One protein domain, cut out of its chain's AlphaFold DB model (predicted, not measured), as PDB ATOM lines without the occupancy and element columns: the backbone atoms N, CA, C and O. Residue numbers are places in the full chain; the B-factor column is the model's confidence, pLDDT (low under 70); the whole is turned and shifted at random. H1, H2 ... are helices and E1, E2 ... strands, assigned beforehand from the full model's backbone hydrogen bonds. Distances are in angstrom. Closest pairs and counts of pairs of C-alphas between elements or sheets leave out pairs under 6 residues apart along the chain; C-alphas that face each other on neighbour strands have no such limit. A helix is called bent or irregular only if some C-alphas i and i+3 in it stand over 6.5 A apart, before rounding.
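Overview. This is residues 2 to 55 and 110 to 169 of the 169 residues of an uncharacterized protein of Hortaea werneckii (UniProt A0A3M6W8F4). Two small strand pairs, E1 with E2 and E3 with E4, make the middle of an elongated, loose model; H2 packs on E2, and H3 packs on H2 to form one end. H1 lies toward the other end, where residues 33 to 38 stick out. The printed part has 114 residues, with three named helices and four named strands in the order E1, H1, E2, E3, H2, H3, E4; both sheets are antiparallel and the class is mixed. The radius of gyration of the C-alphas is 16.8 A, and the spans are 55 by 32 by 26 A.

Arrangement. E2, residues 47 to 54, bends by 61 degrees at residue 51 and is antiparallel to E1, residues 5 to 9, with N 9 and O 47 2.8 A apart, within hydrogen-bond range. The closest C-alphas of E2 and H2, residues 122 to 135, are those of Thr 53 and Gly 135, 4.5 A apart. H2 touches H3, residues 144 to 160, at a steep tilt of 51 degrees, opposite ways; their closest C-alphas are those of Gly 129 and Ala 154, 5.2 A apart. The closest C-alphas of E2 and E4, residues 165 to 167, are those of Val 47 and Leu 166, 5.0 A apart. E4 is antiparallel to E3, residues 115 to 118, with N 116 and O 166 2.8 A apart, within hydrogen-bond range. H1, residues 16 to 31, touches no helix. Every O i to N i+4 pair is within hydrogen-bond range in H2 and H3, and 10 of 12 in H1.

Along the chain. E1 begins at C-alpha 5 (-130.513, -97.628, -88.725) and spans 13.8 A; E2 spans 15.1 A. H1 spans 21.1 A, has a kink of 35 degrees near residue 25, and is irregular, with C-alphas 26 and 29 7.1 A apart. H2 spans 19.8 A and H3 24.6 A. E3 spans 9.3 A; E4 spans 6.3 A and ends at C-alpha 167 (-139.505, -88.340, -100.358).

Size, cuts and confidence. The two C-alphas farthest apart, those of Gly 35 and Gly 143, are 55.7 A apart. Residues 56 to 109 are cut out, with C-alphas 55 and 110 24.3 A apart. The link from H1 to E2 is long. Confidence is under 70 at residues 2 to 3, 110 to 112 and 137 to 145.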
ATOM      1  N   SER A   2    -131.403 -94.949 -78.415       42.97
ATOM      2  CA  SER A   2    -130.476 -95.547 -79.383       42.97
ATOM      3  C   SER A   2    -131.007 -95.213 -80.779       42.97
ATOM      4  O   SER A   2    -132.219 -95.249 -81.011       42.97
ATOM      5  N   GLY A   3    -130.139 -94.738 -81.670       56.62
ATOM      6  CA  GLY A   3    -130.541 -94.394 -83.032       56.62
ATOM      7  C   GLY A   3    -130.963 -95.652 -83.793       56.62
ATOM      8  O   GLY A   3    -130.326 -96.692 -83.662       56.62
ATOM      9  N   GLY A   4    -132.041 -95.576 -84.573       72.81
ATOM     10  CA  GLY A   4    -132.397 -96.629 -85.527       72.81
ATOM     11  C   GLY A   4    -131.601 -96.476 -86.826       72.81
ATOM     12  O   GLY A   4    -131.414 -95.354 -87.302       72.81
ATOM     13  N   SER A   5    -131.148 -97.589 -87.402       85.38
ATOM     14  CA  SER A   5    -130.513 -97.628 -88.725       85.38
ATOM     15  C   SER A   5    -131.547 -97.951 -89.806       85.38
ATOM     16  O   SER A   5    -132.512 -98.671 -89.565       85.38
ATOM     17  N   SER A   6    -131.346 -97.475 -91.036       91.25
ATOM     18  CA  SER A   6    -132.236 -97.806 -92.155       91.25
ATOM     19  C   SER A   6    -131.475 -98.205 -93.408       91.25
ATOM     20  O   SER A   6    -130.357 -97.756 -93.640       91.25
ATOM     21  N   LEU A   7    -132.092 -99.080 -94.202       93.38
ATOM     22  CA  LEU A   7    -131.562 -99.549 -95.474       93.38
ATOM     23  C   LEU A   7    -132.343 -98.910 -96.616       93.38
ATOM     24  O   LEU A   7    -133.575 -98.993 -96.672       93.38
ATOM     25  N   TRP A   8    -131.615 -98.297 -97.540       95.75
ATOM     26  CA  TRP A   8    -132.168 -97.511 -98.634       95.75
ATOM     27  C   TRP A   8    -131.799 -98.094 -99.993       95.75
ATOM     28  O   TRP A   8    -130.668 -98.510-100.227       95.75
ATOM     29  N   LEU A   9    -132.757 -98.055-100.913       94.69
ATOM     30  CA  LEU A   9    -132.525 -98.206-102.340       94.69
ATOM     31  C   LEU A   9    -132.270 -96.816-102.936       94.69
ATOM     32  O   LEU A   9    -133.164 -95.964-102.937       94.69
ATOM     33  N   VAL A  10    -131.060 -96.595-103.443       95.44
ATOM     34  CA  VAL A  10    -130.620 -95.308-104.002       95.44
ATOM     35  C   VAL A  10    -130.521 -95.421-105.529       95.44
ATOM     36  O   VAL A  10    -129.875 -96.348-106.021       95.44
ATOM     37  N   PRO A  11    -131.154 -94.524-106.312       93.00
ATOM     38  CA  PRO A  11    -130.972 -94.499-107.760       93.00
ATOM     39  C   PRO A  11    -129.511 -94.178-108.130       93.00
ATOM     40  O   PRO A  11    -128.908 -93.348-107.453       93.00
ATOM     41  N   PRO A  12    -128.952 -94.738-109.221       92.50
ATOM     42  CA  PRO A  12    -127.600 -94.398-109.672       92.50
ATOM     43  C   PRO A  12    -127.432 -92.890-109.886       92.50
ATOM     44  O   PRO A  12    -128.312 -92.254-110.474       92.50
ATOM     45  N   GLU A  13    -126.318 -92.310-109.435       93.88
ATOM     46  CA  GLU A  13    -126.109 -90.851-109.446       93.88
ATOM     47  C   GLU A  13    -126.110 -90.241-110.853       93.88
ATOM     48  O   GLU A  13    -126.522 -89.096-111.073       93.88
ATOM     49  N   ASP A  14    -125.672 -91.018-111.839       94.00
ATOM     50  CA  ASP A  14    -125.651 -90.632-113.241       94.00
ATOM     51  C   ASP A  14    -127.040 -90.700-113.904       94.00
ATOM     52  O   ASP A  14    -127.246 -90.057-114.945       94.00
ATOM     53  N   SER A  15    -128.009 -91.375-113.277       93.44
ATOM     54  CA  SER A  15    -129.370 -91.532-113.788       93.44
ATOM     55  C   SER A  15    -130.149 -90.212-113.834       93.44
ATOM     56  O   SER A  15    -130.015 -89.318-112.991       93.44
ATOM     57  N   ALA A  16    -131.046 -90.100-114.819       95.00
ATOM     58  CA  ALA A  16    -131.955 -88.960-114.931       95.00
ATOM     59  C   ALA A  16    -132.871 -88.824-113.703       95.00
ATOM     60  O   ALA A  16    -133.188 -87.705-113.293       95.00
ATOM     61  N   LEU A  17    -133.261 -89.956-113.100       93.44
ATOM     62  CA  LEU A  17    -134.092 -89.987-111.902       93.44
ATOM     63  C   LEU A  17    -133.370 -89.334-110.722       93.44
ATOM     64  O   LEU A  17    -133.929 -88.419-110.115       93.44
ATOM     65  N   TYR A  18    -132.129 -89.751-110.441       96.38
ATOM     66  CA  TYR A  18    -131.335 -89.190-109.350       96.38
ATOM     67  C   TYR A  18    -131.152 -87.687-109.525       96.38
ATOM     68  O   TYR A  18    -131.559 -86.913-108.664       96.38
ATOM     69  N   LYS A  19    -130.633 -87.256-110.682       97.69
ATOM     70  CA  LYS A  19    -130.368 -85.837-110.974       97.69
ATOM     71  C   LYS A  19    -131.622 -84.975-110.841       97.69
ATOM     72  O   LYS A  19    -131.565 -83.880-110.281       97.69
ATOM     73  N   THR A  20    -132.761 -85.467-111.330       97.06
ATOM     74  CA  THR A  20    -134.032 -84.736-111.253       97.06
ATOM     75  C   THR A  20    -134.517 -84.618-109.813       97.06
ATOM     76  O   THR A  20    -134.775 -83.504-109.358       97.06
ATOM     77  N   CYS A  21    -134.595 -85.730-109.076       96.81
ATOM     78  CA  CYS A  21    -135.060 -85.725-107.686       96.81
ATOM     79  C   CYS A  21    -134.117 -84.929-106.786       96.81
ATOM     80  O   CYS A  21    -134.568 -84.116-105.988       96.81
ATOM     81  N   HIS A  22    -132.808 -85.099-106.970       97.62
ATOM     82  CA  HIS A  22    -131.798 -84.373-106.218       97.62
ATOM     83  C   HIS A  22    -131.950 -82.866-106.419       97.62
ATOM     84  O   HIS A  22    -131.985 -82.127-105.441       97.62
ATOM     85  N   ARG A  23    -132.141 -82.393-107.660       97.69
ATOM     86  CA  ARG A  23    -132.383 -80.969-107.947       97.69
ATOM     87  C   ARG A  23    -133.709 -80.468-107.364       97.69
ATOM     88  O   ARG A  23    -133.781 -79.316-106.936       97.69
ATOM     89  N   LEU A  24    -134.754 -81.300-107.350       96.38
ATOM     90  CA  LEU A  24    -136.023 -80.965-106.698       96.38
ATOM     91  C   LEU A  24    -135.827 -80.744-105.193       96.38
ATOM     92  O   LEU A  24    -136.214 -79.689-104.697       96.38
ATOM     93  N   ILE A  25    -135.171 -81.689-104.516       96.44
ATOM     94  CA  ILE A  25    -134.915 -81.671-103.066       96.44
ATOM     95  C   ILE A  25    -133.989 -80.513-102.673       96.44
ATOM     96  O   ILE A  25    -134.243 -79.818-101.698       96.44
ATOM     97  N   THR A  26    -132.914 -80.283-103.430       96.31
ATOM     98  CA  THR A  26    -131.855 -79.328-103.048       96.31
ATOM     99  C   THR A  26    -132.128 -77.886-103.458       96.31
ATOM    100  O   THR A  26    -131.607 -76.977-102.820       96.31
ATOM    101  N   HIS A  27    -132.904 -77.655-104.521       94.94
ATOM    102  CA  HIS A  27    -133.063 -76.315-105.098       94.94
ATOM    103  C   HIS A  27    -134.530 -75.926-105.285       94.94
ATOM    104  O   HIS A  27    -134.978 -74.939-104.703       94.94
ATOM    105  N   HIS A  28    -135.290 -76.679-106.089       95.38
ATOM    106  CA  HIS A  28    -136.624 -76.224-106.509       95.38
ATOM    107  C   HIS A  28    -137.597 -76.152-105.340       95.38
ATOM    108  O   HIS A  28    -138.206 -75.107-105.138       95.38
ATOM    109  N   ILE A  29    -137.725 -77.215-104.550       93.31
ATOM    110  CA  ILE A  29    -138.677 -77.238-103.436       93.31
ATOM    111  C   ILE A  29    -138.285 -76.224-102.355       93.31
ATOM    112  O   ILE A  29    -139.140 -75.410-102.010       93.31
ATOM    113  N   PRO A  30    -137.024 -76.159-101.878       93.19
ATOM    114  CA  PRO A  30    -136.612 -75.118-100.937       93.19
ATOM    115  C   PRO A  30    -136.888 -73.691-101.424       93.19
ATOM    116  O   PRO A  30    -137.312 -72.853-100.631       93.19
ATOM    117  N   SER A  31    -136.724 -73.415-102.725       94.31
ATOM    118  CA  SER A  31    -136.973 -72.077-103.286       94.31
ATOM    119  C   SER A  31    -138.436 -71.624-103.197       94.31
ATOM    120  O   SER A  31    -138.703 -70.424-103.214       94.31
ATOM    121  N   LEU A  32    -139.378 -72.561-103.042       92.88
ATOM    122  CA  LEU A  32    -140.796 -72.263-102.818       92.88
ATOM    123  C   LEU A  32    -141.090 -71.856-101.364       92.88
ATOM    124  O   LEU A  32    -142.162 -71.322-101.085       92.88
ATOM    125  N   PHE A  33    -140.148 -72.082-100.441       90.31
ATOM    126  CA  PHE A  33    -140.306 -71.838 -99.006       90.31
ATOM    127  C   PHE A  33    -139.154 -70.996 -98.414       90.31
ATOM    128  O   PHE A  33    -138.529 -71.412 -97.438       90.31
ATOM    129  N   PRO A  34    -138.879 -69.784 -98.938       88.06
ATOM    130  CA  PRO A  34    -137.701 -68.990 -98.561       88.06
ATOM    131  C   PRO A  34    -137.676 -68.531 -97.091       88.06
ATOM    132  O   PRO A  34    -136.629 -68.126 -96.599       88.06
ATOM    133  N   GLY A  35    -138.812 -68.582 -96.388       89.31
ATOM    134  CA  GLY A  35    -138.938 -68.216 -94.972       89.31
ATOM    135  C   GLY A  35    -139.292 -69.379 -94.042       89.31
ATOM    136  O   GLY A  35    -139.697 -69.130 -92.909       89.31
ATOM    137  N   ALA A  36    -139.220 -70.632 -94.505       87.06
ATOM    138  CA  ALA A  36    -139.520 -71.778 -93.650       87.06
ATOM    139  C   ALA A  36    -138.484 -71.917 -92.525       87.06
ATOM    140  O   ALA A  36    -137.277 -71.868 -92.759       87.06
ATOM    141  N   VAL A  37    -138.976 -72.120 -91.301       87.06
ATOM    142  CA  VAL A  37    -138.153 -72.354 -90.112       87.06
ATOM    143  C   VAL A  37    -138.612 -73.663 -89.455       87.06
ATOM    144  O   VAL A  37    -139.733 -73.708 -88.943       87.06
ATOM    145  N   PRO A  38    -137.785 -74.727 -89.457       87.25
ATOM    146  CA  PRO A  38    -136.498 -74.844 -90.157       87.25
ATOM    147  C   PRO A  38    -136.662 -74.880 -91.693       87.25
ATOM    148  O   PRO A  38    -137.764 -75.162 -92.177       87.25
ATOM    149  N   PRO A  39    -135.590 -74.620 -92.470       86.38
ATOM    150  CA  PRO A  39    -135.625 -74.790 -93.921       86.38
ATOM    151  C   PRO A  39    -135.919 -76.255 -94.295       86.38
ATOM    152  O   PRO A  39    -135.634 -77.155 -93.494       86.38
ATOM    153  N   PRO A  40    -136.461 -76.522 -95.498       89.31
ATOM    154  CA  PRO A  40    -136.672 -77.890 -95.962       89.31
ATOM    155  C   PRO A  40    -135.371 -78.709 -95.915       89.31
ATOM    156  O   PRO A  40    -134.322 -78.202 -96.324       89.31
ATOM    157  N   PRO A  41    -135.411 -79.952 -95.401       89.62
ATOM    158  CA  PRO A  41    -134.217 -80.768 -95.261       89.62
ATOM    159  C   PRO A  41    -133.676 -81.192 -96.627       89.62
ATOM    160  O   PRO A  41    -134.431 -81.484 -97.554       89.62
ATOM    161  N   VAL A  42    -132.352 -81.283 -96.722       93.06
ATOM    162  CA  VAL A  42    -131.660 -81.824 -97.892       93.06
ATOM    163  C   VAL A  42    -131.213 -83.245 -97.591       93.06
ATOM    164  O   VAL A  42    -130.611 -83.506 -96.552       93.06
ATOM    165  N   PHE A  43    -131.495 -84.161 -98.510       94.62
ATOM    166  CA  PHE A  43    -131.135 -85.568 -98.394       94.62
ATOM    167  C   PHE A  43    -130.955 -86.200 -99.780       94.62
ATOM    168  O   PHE A  43    -131.398 -85.665-100.801       94.62
ATOM    169  N   THR A  44    -130.287 -87.350 -99.820       96.25
ATOM    170  CA  THR A  44    -130.100 -88.142-101.041       96.25
ATOM    171  C   THR A  44    -131.434 -88.742-101.485       96.25
ATOM    172  O   THR A  44    -132.114 -89.320-100.642       96.25
ATOM    173  N   PRO A  45    -131.834 -88.671-102.767       97.06
ATOM    174  CA  PRO A  45    -133.028 -89.362-103.247       97.06
ATOM    175  C   PRO A  45    -132.953 -90.867-102.960       97.06
ATOM    176  O   PRO A  45    -132.020 -91.532-103.406       97.06
ATOM    177  N   HIS A  46    -133.931 -91.413-102.241       97.00
ATOM    178  CA  HIS A  46    -133.954 -92.830-101.882       97.00
ATOM    179  C   HIS A  46    -135.375 -93.372-101.726       97.00
ATOM    180  O   HIS A  46    -136.324 -92.615-101.520       97.00
ATOM    181  N   VAL A  47    -135.498 -94.696-101.797       96.38
ATOM    182  CA  VAL A  47    -136.666 -95.452-101.333       96.38
ATOM    183  C   VAL A  47    -136.232 -96.296-100.144       96.38
ATOM    184  O   VAL A  47    -135.321 -97.114-100.257       96.38
ATOM    185  N   THR A  48    -136.884 -96.134 -98.999       95.69
ATOM    186  CA  THR A  48    -136.582 -96.949 -97.817       95.69
ATOM    187  C   THR A  48    -137.023 -98.397 -98.038       95.69
ATOM    188  O   THR A  48    -138.171 -98.648 -98.412       95.69
ATOM    189  N   LEU A  49    -136.123 -99.357 -97.808       95.50
ATOM    190  CA  LEU A  49    -136.418-100.794 -97.821       95.50
ATOM    191  C   LEU A  49    -136.844-101.277 -96.428       95.50
ATOM    192  O   LEU A  49    -137.828-102.000 -96.315       95.50
ATOM    193  N   THR A  50    -136.144-100.845 -95.372       93.38
ATOM    194  CA  THR A  50    -136.492-101.079 -93.953       93.38
ATOM    195  C   THR A  50    -135.781-100.052 -93.050       93.38
ATOM    196  O   THR A  50    -134.803 -99.452 -93.491       93.38
ATOM    197  N   ALA A  51    -136.267 -99.803 -91.827       86.38
ATOM    198  CA  ALA A  51    -135.745 -98.743 -90.942       86.38
ATOM    199  C   ALA A  51    -135.707 -99.045 -89.431       86.38
ATOM    200  O   ALA A  51    -135.104 -98.285 -88.688       86.38
ATOM    201  N   ASP A  52    -136.310-100.146 -88.979       83.50
ATOM    202  CA  ASP A  52    -136.393-100.478 -87.540       83.50
ATOM    203  C   ASP A  52    -135.810-101.856 -87.224       83.50
ATOM    204  O   ASP A  52    -135.858-102.337 -86.101       83.50
ATOM    205  N   THR A  53    -135.318-102.524 -88.262       81.56
ATOM    206  CA  THR A  53    -134.740-103.860 -88.185       81.56
ATOM    207  C   THR A  53    -133.277-103.827 -88.595       81.56
ATOM    208  O   THR A  53    -132.650-104.856 -88.663       81.56
ATOM    209  N   VAL A  54    -132.700-102.684 -88.964       81.12
ATOM    210  CA  VAL A  54    -131.263-102.658 -89.259       81.12
ATOM    211  C   VAL A  54    -130.523-102.536 -87.929       81.12
ATOM    212  O   VAL A  54    -130.923-101.679 -87.136       81.12
ATOM    213  N   PRO A  55    -129.470-103.334 -87.675       78.19
ATOM    214  CA  PRO A  55    -128.763-103.278 -86.403       78.19
ATOM    215  C   PRO A  55    -128.276-101.854 -86.085       78.19
ATOM    216  O   PRO A  55    -127.683-101.163 -86.925       78.19
ATOM    217  N   PHE A 110    -144.635 -85.114 -90.971       56.06
ATOM    218  CA  PHE A 110    -143.350 -84.456 -91.250       56.06
ATOM    219  C   PHE A 110    -142.481 -85.167 -92.302       56.06
ATOM    220  O   PHE A 110    -141.875 -84.487 -93.117       56.06
ATOM    221  N   PHE A 111    -142.481 -86.505 -92.338       56.53
ATOM    222  CA  PHE A 111    -141.718 -87.314 -93.306       56.53
ATOM    223  C   PHE A 111    -142.504 -87.705 -94.569       56.53
ATOM    224  O   PHE A 111    -142.008 -88.466 -95.397       56.53
ATOM    225  N   ARG A 112    -143.748 -87.229 -94.710       63.41
ATOM    226  CA  ARG A 112    -144.612 -87.471 -95.877       63.41
ATOM    227  C   ARG A 112    -145.213 -86.176 -96.421       63.41
ATOM    228  O   ARG A 112    -146.295 -86.190 -97.002       63.41
ATOM    229  N   LYS A 113    -144.523 -85.048 -96.241       81.94
ATOM    230  CA  LYS A 113    -145.030 -83.749 -96.692       81.94
ATOM    231  C   LYS A 113    -145.145 -83.698 -98.206       81.94
ATOM    232  O   LYS A 113    -146.165 -83.250 -98.716       81.94
ATOM    233  N   LEU A 114    -144.134 -84.189 -98.920       89.94
ATOM    234  CA  LEU A 114    -144.195 -84.363-100.368       89.94
ATOM    235  C   LEU A 114    -143.446 -85.632-100.763       89.94
ATOM    236  O   LEU A 114    -142.242 -85.743-100.548       89.94
ATOM    237  N   THR A 115    -144.148 -86.591-101.358       93.38
ATOM    238  CA  THR A 115    -143.571 -87.886-101.734       93.38
ATOM    239  C   THR A 115    -144.006 -88.306-103.130       93.38
ATOM    240  O   THR A 115    -145.051 -87.894-103.633       93.38
ATOM    241  N   MET A 116    -143.201 -89.137-103.778       94.69
ATOM    242  CA  MET A 116    -143.564 -89.851-104.994       94.69
ATOM    243  C   MET A 116    -143.822 -91.309-104.640       94.69
ATOM    244  O   MET A 116    -142.899 -92.028-104.259       94.69
ATOM    245  N   GLN A 117    -145.073 -91.744-104.758       95.12
ATOM    246  CA  GLN A 117    -145.453 -93.118-104.464       95.12
ATOM    247  C   GLN A 117    -144.845 -94.063-105.498       95.12
ATOM    248  O   GLN A 117    -145.016 -93.869-106.706       95.12
ATOM    249  N   CYS A 118    -144.190 -95.115-105.022       95.56
ATOM    250  CA  CYS A 118    -143.688 -96.187-105.862       95.56
ATOM    251  C   CYS A 118    -144.714 -97.321-105.952       95.56
ATOM    252  O   CYS A 118    -145.426 -97.633-104.992       95.56
ATOM    253  N   GLU A 119    -144.770 -97.971-107.107       95.06
ATOM    254  CA  GLU A 119    -145.539 -99.196-107.276       95.06
ATOM    255  C   GLU A 119    -144.955-100.330-106.422       95.06
ATOM    256  O   GLU A 119    -143.745-100.561-106.398       95.06
ATOM    257  N   LYS A 120    -145.836-101.092-105.765       94.06
ATOM    258  CA  LYS A 120    -145.484-102.332-105.057       94.06
ATOM    259  C   LYS A 120    -145.311-103.486-106.047       94.06
ATOM    260  O   LYS A 120    -146.105-104.425-106.053       94.06
ATOM    261  N   CYS A 121    -144.289-103.414-106.895       92.62
ATOM    262  CA  CYS A 121    -143.986-104.503-107.819       92.62
ATOM    263  C   CYS A 121    -143.414-105.723-107.061       92.62
ATOM    264  O   CYS A 121    -142.792-105.550-106.006       92.62
ATOM    265  N   PRO A 122    -143.590-106.961-107.570       92.62
ATOM    266  CA  PRO A 122    -143.127-108.170-106.882       92.62
ATOM    267  C   PRO A 122    -141.638-108.142-106.518       92.62
ATOM    268  O   PRO A 122    -141.281-108.517-105.409       92.62
ATOM    269  N   GLN A 123    -140.788-107.624-107.411       92.06
ATOM    270  CA  GLN A 123    -139.339-107.553-107.203       92.06
ATOM    271  C   GLN A 123    -138.957-106.610-106.052       92.06
ATOM    272  O   GLN A 123    -138.115-106.954-105.227       92.06
ATOM    273  N   LEU A 124    -139.594-105.435-105.965       93.88
ATOM    274  CA  LEU A 124    -139.349-104.483-104.877       93.88
ATOM    275  C   LEU A 124    -139.865-105.028-103.540       93.88
ATOM    276  O   LEU A 124    -139.199-104.896-102.517       93.88
ATOM    277  N   CYS A 125    -141.038-105.663-103.554       94.81
ATOM    278  CA  CYS A 125    -141.618-106.307-102.379       94.81
ATOM    279  C   CYS A 125    -140.748-107.464-101.867       94.81
ATOM    280  O   CYS A 125    -140.546-107.575-100.660       94.81
ATOM    281  N   GLU A 126    -140.212-108.299-102.763       92.50
ATOM    282  CA  GLU A 126    -139.287-109.376-102.400       92.50
ATOM    283  C   GLU A 126    -137.998-108.814-101.790       92.50
ATOM    284  O   GLU A 126    -137.577-109.273-100.729       92.50
ATOM    285  N   LEU A 127    -137.402-107.794-102.421       93.12
ATOM    286  CA  LEU A 127    -136.194-107.145-101.914       93.12
ATOM    287  C   LEU A 127    -136.420-106.569-100.509       93.12
ATOM    288  O   LEU A 127    -135.681-106.902 -99.586       93.12
ATOM    289  N   ALA A 128    -137.468-105.762-100.325       94.69
ATOM    290  CA  ALA A 128    -137.789-105.166 -99.029       94.69
ATOM    291  C   ALA A 128    -138.075-106.231 -97.957       94.69
ATOM    292  O   ALA A 128    -137.597-106.114 -96.828       94.69
ATOM    293  N   GLY A 129    -138.801-107.296 -98.314       93.31
ATOM    294  CA  GLY A 129    -139.096-108.412 -97.415       93.31
ATOM    295  C   GLY A 129    -137.838-109.147 -96.959       93.31
ATOM    296  O   GLY A 129    -137.648-109.336 -95.760       93.31
ATOM    297  N   ARG A 130    -136.938-109.494 -97.887       90.69
ATOM    298  CA  ARG A 130    -135.657-110.143 -97.559       90.69
ATOM    299  C   ARG A 130    -134.768-109.256 -96.699       90.69
ATOM    300  O   ARG A 130    -134.168-109.748 -95.749       90.69
ATOM    301  N   CYS A 131    -134.678-107.968 -97.021       92.00
ATOM    302  CA  CYS A 131    -133.907-107.012 -96.233       92.00
ATOM    303  C   CYS A 131    -134.462-106.869 -94.812       92.00
ATOM    304  O   CYS A 131    -133.693-106.809 -93.858       92.00
ATOM    305  N   ARG A 132    -135.791-106.840 -94.654       92.19
ATOM    306  CA  ARG A 132    -136.418-106.775 -93.331       92.19
ATOM    307  C   ARG A 132    -136.202-108.059 -92.533       92.19
ATOM    308  O   ARG A 132    -135.796-107.967 -91.383       92.19
ATOM    309  N   ALA A 133    -136.427-109.225 -93.141       89.62
ATOM    310  CA  ALA A 133    -136.253-110.522 -92.482       89.62
ATOM    311  C   ALA A 133    -134.821-110.720 -91.965       89.62
ATOM    312  O   ALA A 133    -134.639-111.213 -90.863       89.62
ATOM    313  N   GLN A 134    -133.819-110.285 -92.736       87.94
ATOM    314  CA  GLN A 134    -132.405-110.362 -92.344       87.94
ATOM    315  C   GLN A 134    -131.983-109.283 -91.343       87.94
ATOM    316  O   GLN A 134    -130.908-109.373 -90.758       87.94
ATOM    317  N   GLY A 135    -132.805-108.249 -91.173       82.56
ATOM    318  CA  GLY A 135    -132.600-107.241 -90.148       82.56
ATOM    319  C   GLY A 135    -133.190-107.630 -88.785       82.56
ATOM    320  O   GLY A 135    -132.597-107.340 -87.752       82.56
ATOM    321  N   LEU A 136    -134.352-108.292 -88.766       75.19
ATOM    322  CA  LEU A 136    -134.930-108.837 -87.535       75.19
ATOM    323  C   LEU A 136    -133.902-109.807 -86.932       75.19
ATOM    324  O   LEU A 136    -133.605-110.819 -87.558       75.19
ATOM    325  N   GLU A 137    -133.310-109.432 -85.795       62.91
ATOM    326  CA  GLU A 137    -132.109-110.020 -85.179       62.91
ATOM    327  C   GLU A 137    -131.830-111.487 -85.548       62.91
ATOM    328  O   GLU A 137    -132.662-112.365 -85.332       62.91
ATOM    329  N   GLY A 138    -130.614-111.762 -86.039       53.00
ATOM    330  CA  GLY A 138    -130.025-113.104 -86.073       53.00
ATOM    331  C   GLY A 138    -129.918-113.737 -87.460       53.00
ATOM    332  O   GLY A 138    -130.676-114.644 -87.792       53.00
ATOM    333  N   LEU A 139    -128.892-113.344 -88.219       47.19
ATOM    334  CA  LEU A 139    -128.388-114.096 -89.375       47.19
ATOM    335  C   LEU A 139    -127.632-115.388 -88.984       47.19
ATOM    336  O   LEU A 139    -127.088-116.036 -89.872       47.19
ATOM    337  N   SER A 140    -127.578-115.777 -87.700       48.28
ATOM    338  CA  SER A 140    -126.559-116.749 -87.268       48.28
ATOM    339  C   SER A 140    -127.000-117.936 -86.405       48.28
ATOM    340  O   SER A 140    -126.286-118.925 -86.453       48.28
ATOM    341  N   ASP A 141    -128.125-117.919 -85.674       50.03
ATOM    342  CA  ASP A 141    -128.402-119.002 -84.694       50.03
ATOM    343  C   ASP A 141    -129.838-119.554 -84.663       50.03
ATOM    344  O   ASP A 141    -130.124-120.501 -83.930       50.03
ATOM    345  N   GLY A 142    -130.748-119.015 -85.475       56.00
ATOM    346  CA  GLY A 142    -132.116-119.524 -85.545       56.00
ATOM    347  C   GLY A 142    -132.217-120.745 -86.454       56.00
ATOM    348  O   GLY A 142    -131.802-120.697 -87.612       56.00
ATOM    349  N   GLY A 143    -132.783-121.846 -85.955       59.44
ATOM    350  CA  GLY A 143    -133.085-123.019 -86.781       59.44
ATOM    351  C   GLY A 143    -134.051-122.694 -87.933       59.44
ATOM    352  O   GLY A 143    -134.666-121.629 -87.968       59.44
ATOM    353  N   GLU A 144    -134.242-123.635 -88.865       66.25
ATOM    354  CA  GLU A 144    -135.087-123.460 -90.066       66.25
ATOM    355  C   GLU A 144    -136.483-122.882 -89.766       66.25
ATOM    356  O   GLU A 144    -137.024-122.098 -90.547       66.25
ATOM    357  N   GLN A 145    -137.049-123.234 -88.611       69.81
ATOM    358  CA  GLN A 145    -138.362-122.776 -88.172       69.81
ATOM    359  C   GLN A 145    -138.392-121.287 -87.792       69.81
ATOM    360  O   GLN A 145    -139.319-120.581 -88.179       69.81
ATOM    361  N   GLU A 146    -137.354-120.781 -87.125       72.00
ATOM    362  CA  GLU A 146    -137.253-119.361 -86.765       72.00
ATOM    363  C   GLU A 146    -137.035-118.489 -88.014       72.00
ATOM    364  O   GLU A 146    -137.608-117.407 -88.152       72.00
ATOM    365  N   GLY A 147    -136.263-118.996 -88.983       76.12
ATOM    366  CA  GLY A 147    -136.106-118.347 -90.285       76.12
ATOM    367  C   GLY A 147    -137.424-118.247 -91.065       76.12
ATOM    368  O   GLY A 147    -137.701-117.215 -91.684       76.12
ATOM    369  N   ALA A 148    -138.259-119.290 -91.013       79.38
ATOM    370  CA  ALA A 148    -139.567-119.301 -91.665       79.38
ATOM    371  C   ALA A 148    -140.543-118.289 -91.038       79.38
ATOM    372  O   ALA A 148    -141.211-117.556 -91.770       79.38
ATOM    373  N   GLU A 149    -140.577-118.192 -89.706       83.56
ATOM    374  CA  GLU A 149    -141.414-117.225 -88.982       83.56
ATOM    375  C   GLU A 149    -141.019-115.774 -89.302       83.56
ATOM    376  O   GLU A 149    -141.881-114.956 -89.639       83.56
ATOM    377  N   LYS A 150    -139.715-115.458 -89.313       83.31
ATOM    378  CA  LYS A 150    -139.214-114.119 -89.692       83.31
ATOM    379  C   LYS A 150    -139.583-113.752 -91.128       83.31
ATOM    380  O   LYS A 150    -139.933-112.604 -91.415       83.31
ATOM    381  N   LEU A 151    -139.523-114.718 -92.046       85.31
ATOM    382  CA  LEU A 151    -139.920-114.503 -93.436       85.31
ATOM    383  C   LEU A 151    -141.432-114.257 -93.561       85.31
ATOM    384  O   LEU A 151    -141.851-113.399 -94.345       85.31
ATOM    385  N   GLU A 152    -142.250-114.968 -92.784       89.44
ATOM    386  CA  GLU A 152    -143.695-114.748 -92.730       89.44
ATOM    387  C   GLU A 152    -144.033-113.359 -92.167       89.44
ATOM    388  O   GLU A 152    -144.822-112.626 -92.782       89.44
ATOM    389  N   GLU A 153    -143.398-112.960 -91.060       90.69
ATOM    390  CA  GLU A 153    -143.574-111.642 -90.445       90.69
ATOM    391  C   GLU A 153    -143.179-110.524 -91.417       90.69
ATOM    392  O   GLU A 153    -143.959-109.593 -91.666       90.69
ATOM    393  N   ALA A 154    -142.003-110.639 -92.038       92.12
ATOM    394  CA  ALA A 154    -141.554-109.694 -93.051       92.12
ATOM    395  C   ALA A 154    -142.528-109.649 -94.239       92.12
ATOM    396  O   ALA A 154    -142.870-108.565 -94.716       92.12
ATOM    397  N   GLY A 155    -143.043-110.799 -94.681       93.62
ATOM    398  CA  GLY A 155    -144.051-110.884 -95.735       93.62
ATOM    399  C   GLY A 155    -145.364-110.189 -95.366       93.62
ATOM    400  O   GLY A 155    -145.948-109.484 -96.197       93.62
ATOM    401  N   LYS A 156    -145.826-110.336 -94.120       95.38
ATOM    402  CA  LYS A 156    -147.004-109.626 -93.605       95.38
ATOM    403  C   LYS A 156    -146.771-108.119 -93.584       95.38
ATOM    404  O   LYS A 156    -147.590-107.373 -94.124       95.38
ATOM    405  N   TRP A 157    -145.624-107.677 -93.069       95.88
ATOM    406  CA  TRP A 157    -145.236-106.269 -93.088       95.88
ATOM    407  C   TRP A 157    -145.181-105.716 -94.517       95.88
ATOM    408  O   TRP A 157    -145.723-104.640 -94.779       95.88
ATOM    409  N   VAL A 158    -144.614-106.463 -95.473       96.50
ATOM    410  CA  VAL A 158    -144.586-106.064 -96.887       96.50
ATOM    411  C   VAL A 158    -145.999-105.869 -97.423       96.50
ATOM    412  O   VAL A 158    -146.243-104.900 -98.140       96.50
ATOM    413  N   ARG A 159    -146.957-106.737 -97.091       95.88
ATOM    414  CA  ARG A 159    -148.343-106.608 -97.573       95.88
ATOM    415  C   ARG A 159    -149.066-105.422 -96.940       95.88
ATOM    416  O   ARG A 159    -149.620-104.597 -97.671       95.88
ATOM    417  N   GLU A 160    -149.021-105.320 -95.620       96.31
ATOM    418  CA  GLU A 160    -149.909-104.451 -94.839       96.31
ATOM    419  C   GLU A 160    -149.305-103.062 -94.582       96.31
ATOM    420  O   GLU A 160    -149.990-102.040 -94.712       96.31
ATOM    421  N   CYS A 161    -148.004-103.010 -94.293       94.62
ATOM    422  CA  CYS A 161    -147.324-101.825 -93.772       94.62
ATOM    423  C   CYS A 161    -146.418-101.151 -94.806       94.62
ATOM    424  O   CYS A 161    -146.331 -99.922 -94.827       94.62
ATOM    425  N   TYR A 162    -145.756-101.919 -95.675       95.88
ATOM    426  CA  TYR A 162    -144.795-101.361 -96.624       95.88
ATOM    427  C   TYR A 162    -145.484-100.493 -97.680       95.88
ATOM    428  O   TYR A 162    -146.331-100.958 -98.458       95.88
ATOM    429  N   ARG A 163    -145.103 -99.212 -97.693       94.69
ATOM    430  CA  ARG A 163    -145.563 -98.172 -98.621       94.69
ATOM    431  C   ARG A 163    -144.334 -97.527 -99.268       94.69
ATOM    432  O   ARG A 163    -143.867 -96.508 -98.758       94.69
ATOM    433  N   PRO A 164    -143.767 -98.127-100.329       96.00
ATOM    434  CA  PRO A 164    -142.562 -97.598-100.947       96.00
ATOM    435  C   PRO A 164    -142.847 -96.227-101.560       96.00
ATOM    436  O   PRO A 164    -143.845 -96.031-102.258       96.00
ATOM    437  N   HIS A 165    -141.976 -95.273-101.270       95.88
ATOM    438  CA  HIS A 165    -142.050 -93.916-101.786       95.88
ATOM    439  C   HIS A 165    -140.655 -93.299-101.822       95.88
ATOM    440  O   HIS A 165    -139.767 -93.729-101.086       95.88
ATOM    441  N   LEU A 166    -140.494 -92.283-102.665       95.75
ATOM    442  CA  LEU A 166    -139.344 -91.388-102.664       95.75
ATOM    443  C   LEU A 166    -139.785 -90.044-102.087       95.75
ATOM    444  O   LEU A 166    -140.662 -89.387-102.653       95.75
ATOM    445  N   SER A 167    -139.203 -89.639-100.963       94.56
ATOM    446  CA  SER A 167    -139.505 -88.340-100.358       94.56
ATOM    447  C   SER A 167    -138.848 -87.204-101.133       94.56
ATOM    448  O   SER A 167    -137.739 -87.335-101.646       94.56
ATOM    449  N   LEU A 168    -139.549 -86.080-101.216       93.81
ATOM    450  CA  LEU A 168    -139.072 -84.842-101.825       93.81
ATOM    451  C   LEU A 168    -138.982 -83.694-100.807       93.81
ATOM    452  O   LEU A 168    -138.264 -82.728-101.060       93.81
ATOM    453  N   MET A 169    -139.715 -83.797 -99.689       87.56
ATOM    454  CA  MET A 169    -139.709 -82.865 -98.556       87.56
ATOM    455  C   MET A 169    -140.299 -83.503 -97.301       87.56
ATOM    456  O   MET A 169    -141.284 -84.269 -97.450       87.56
TER     457      MET A 169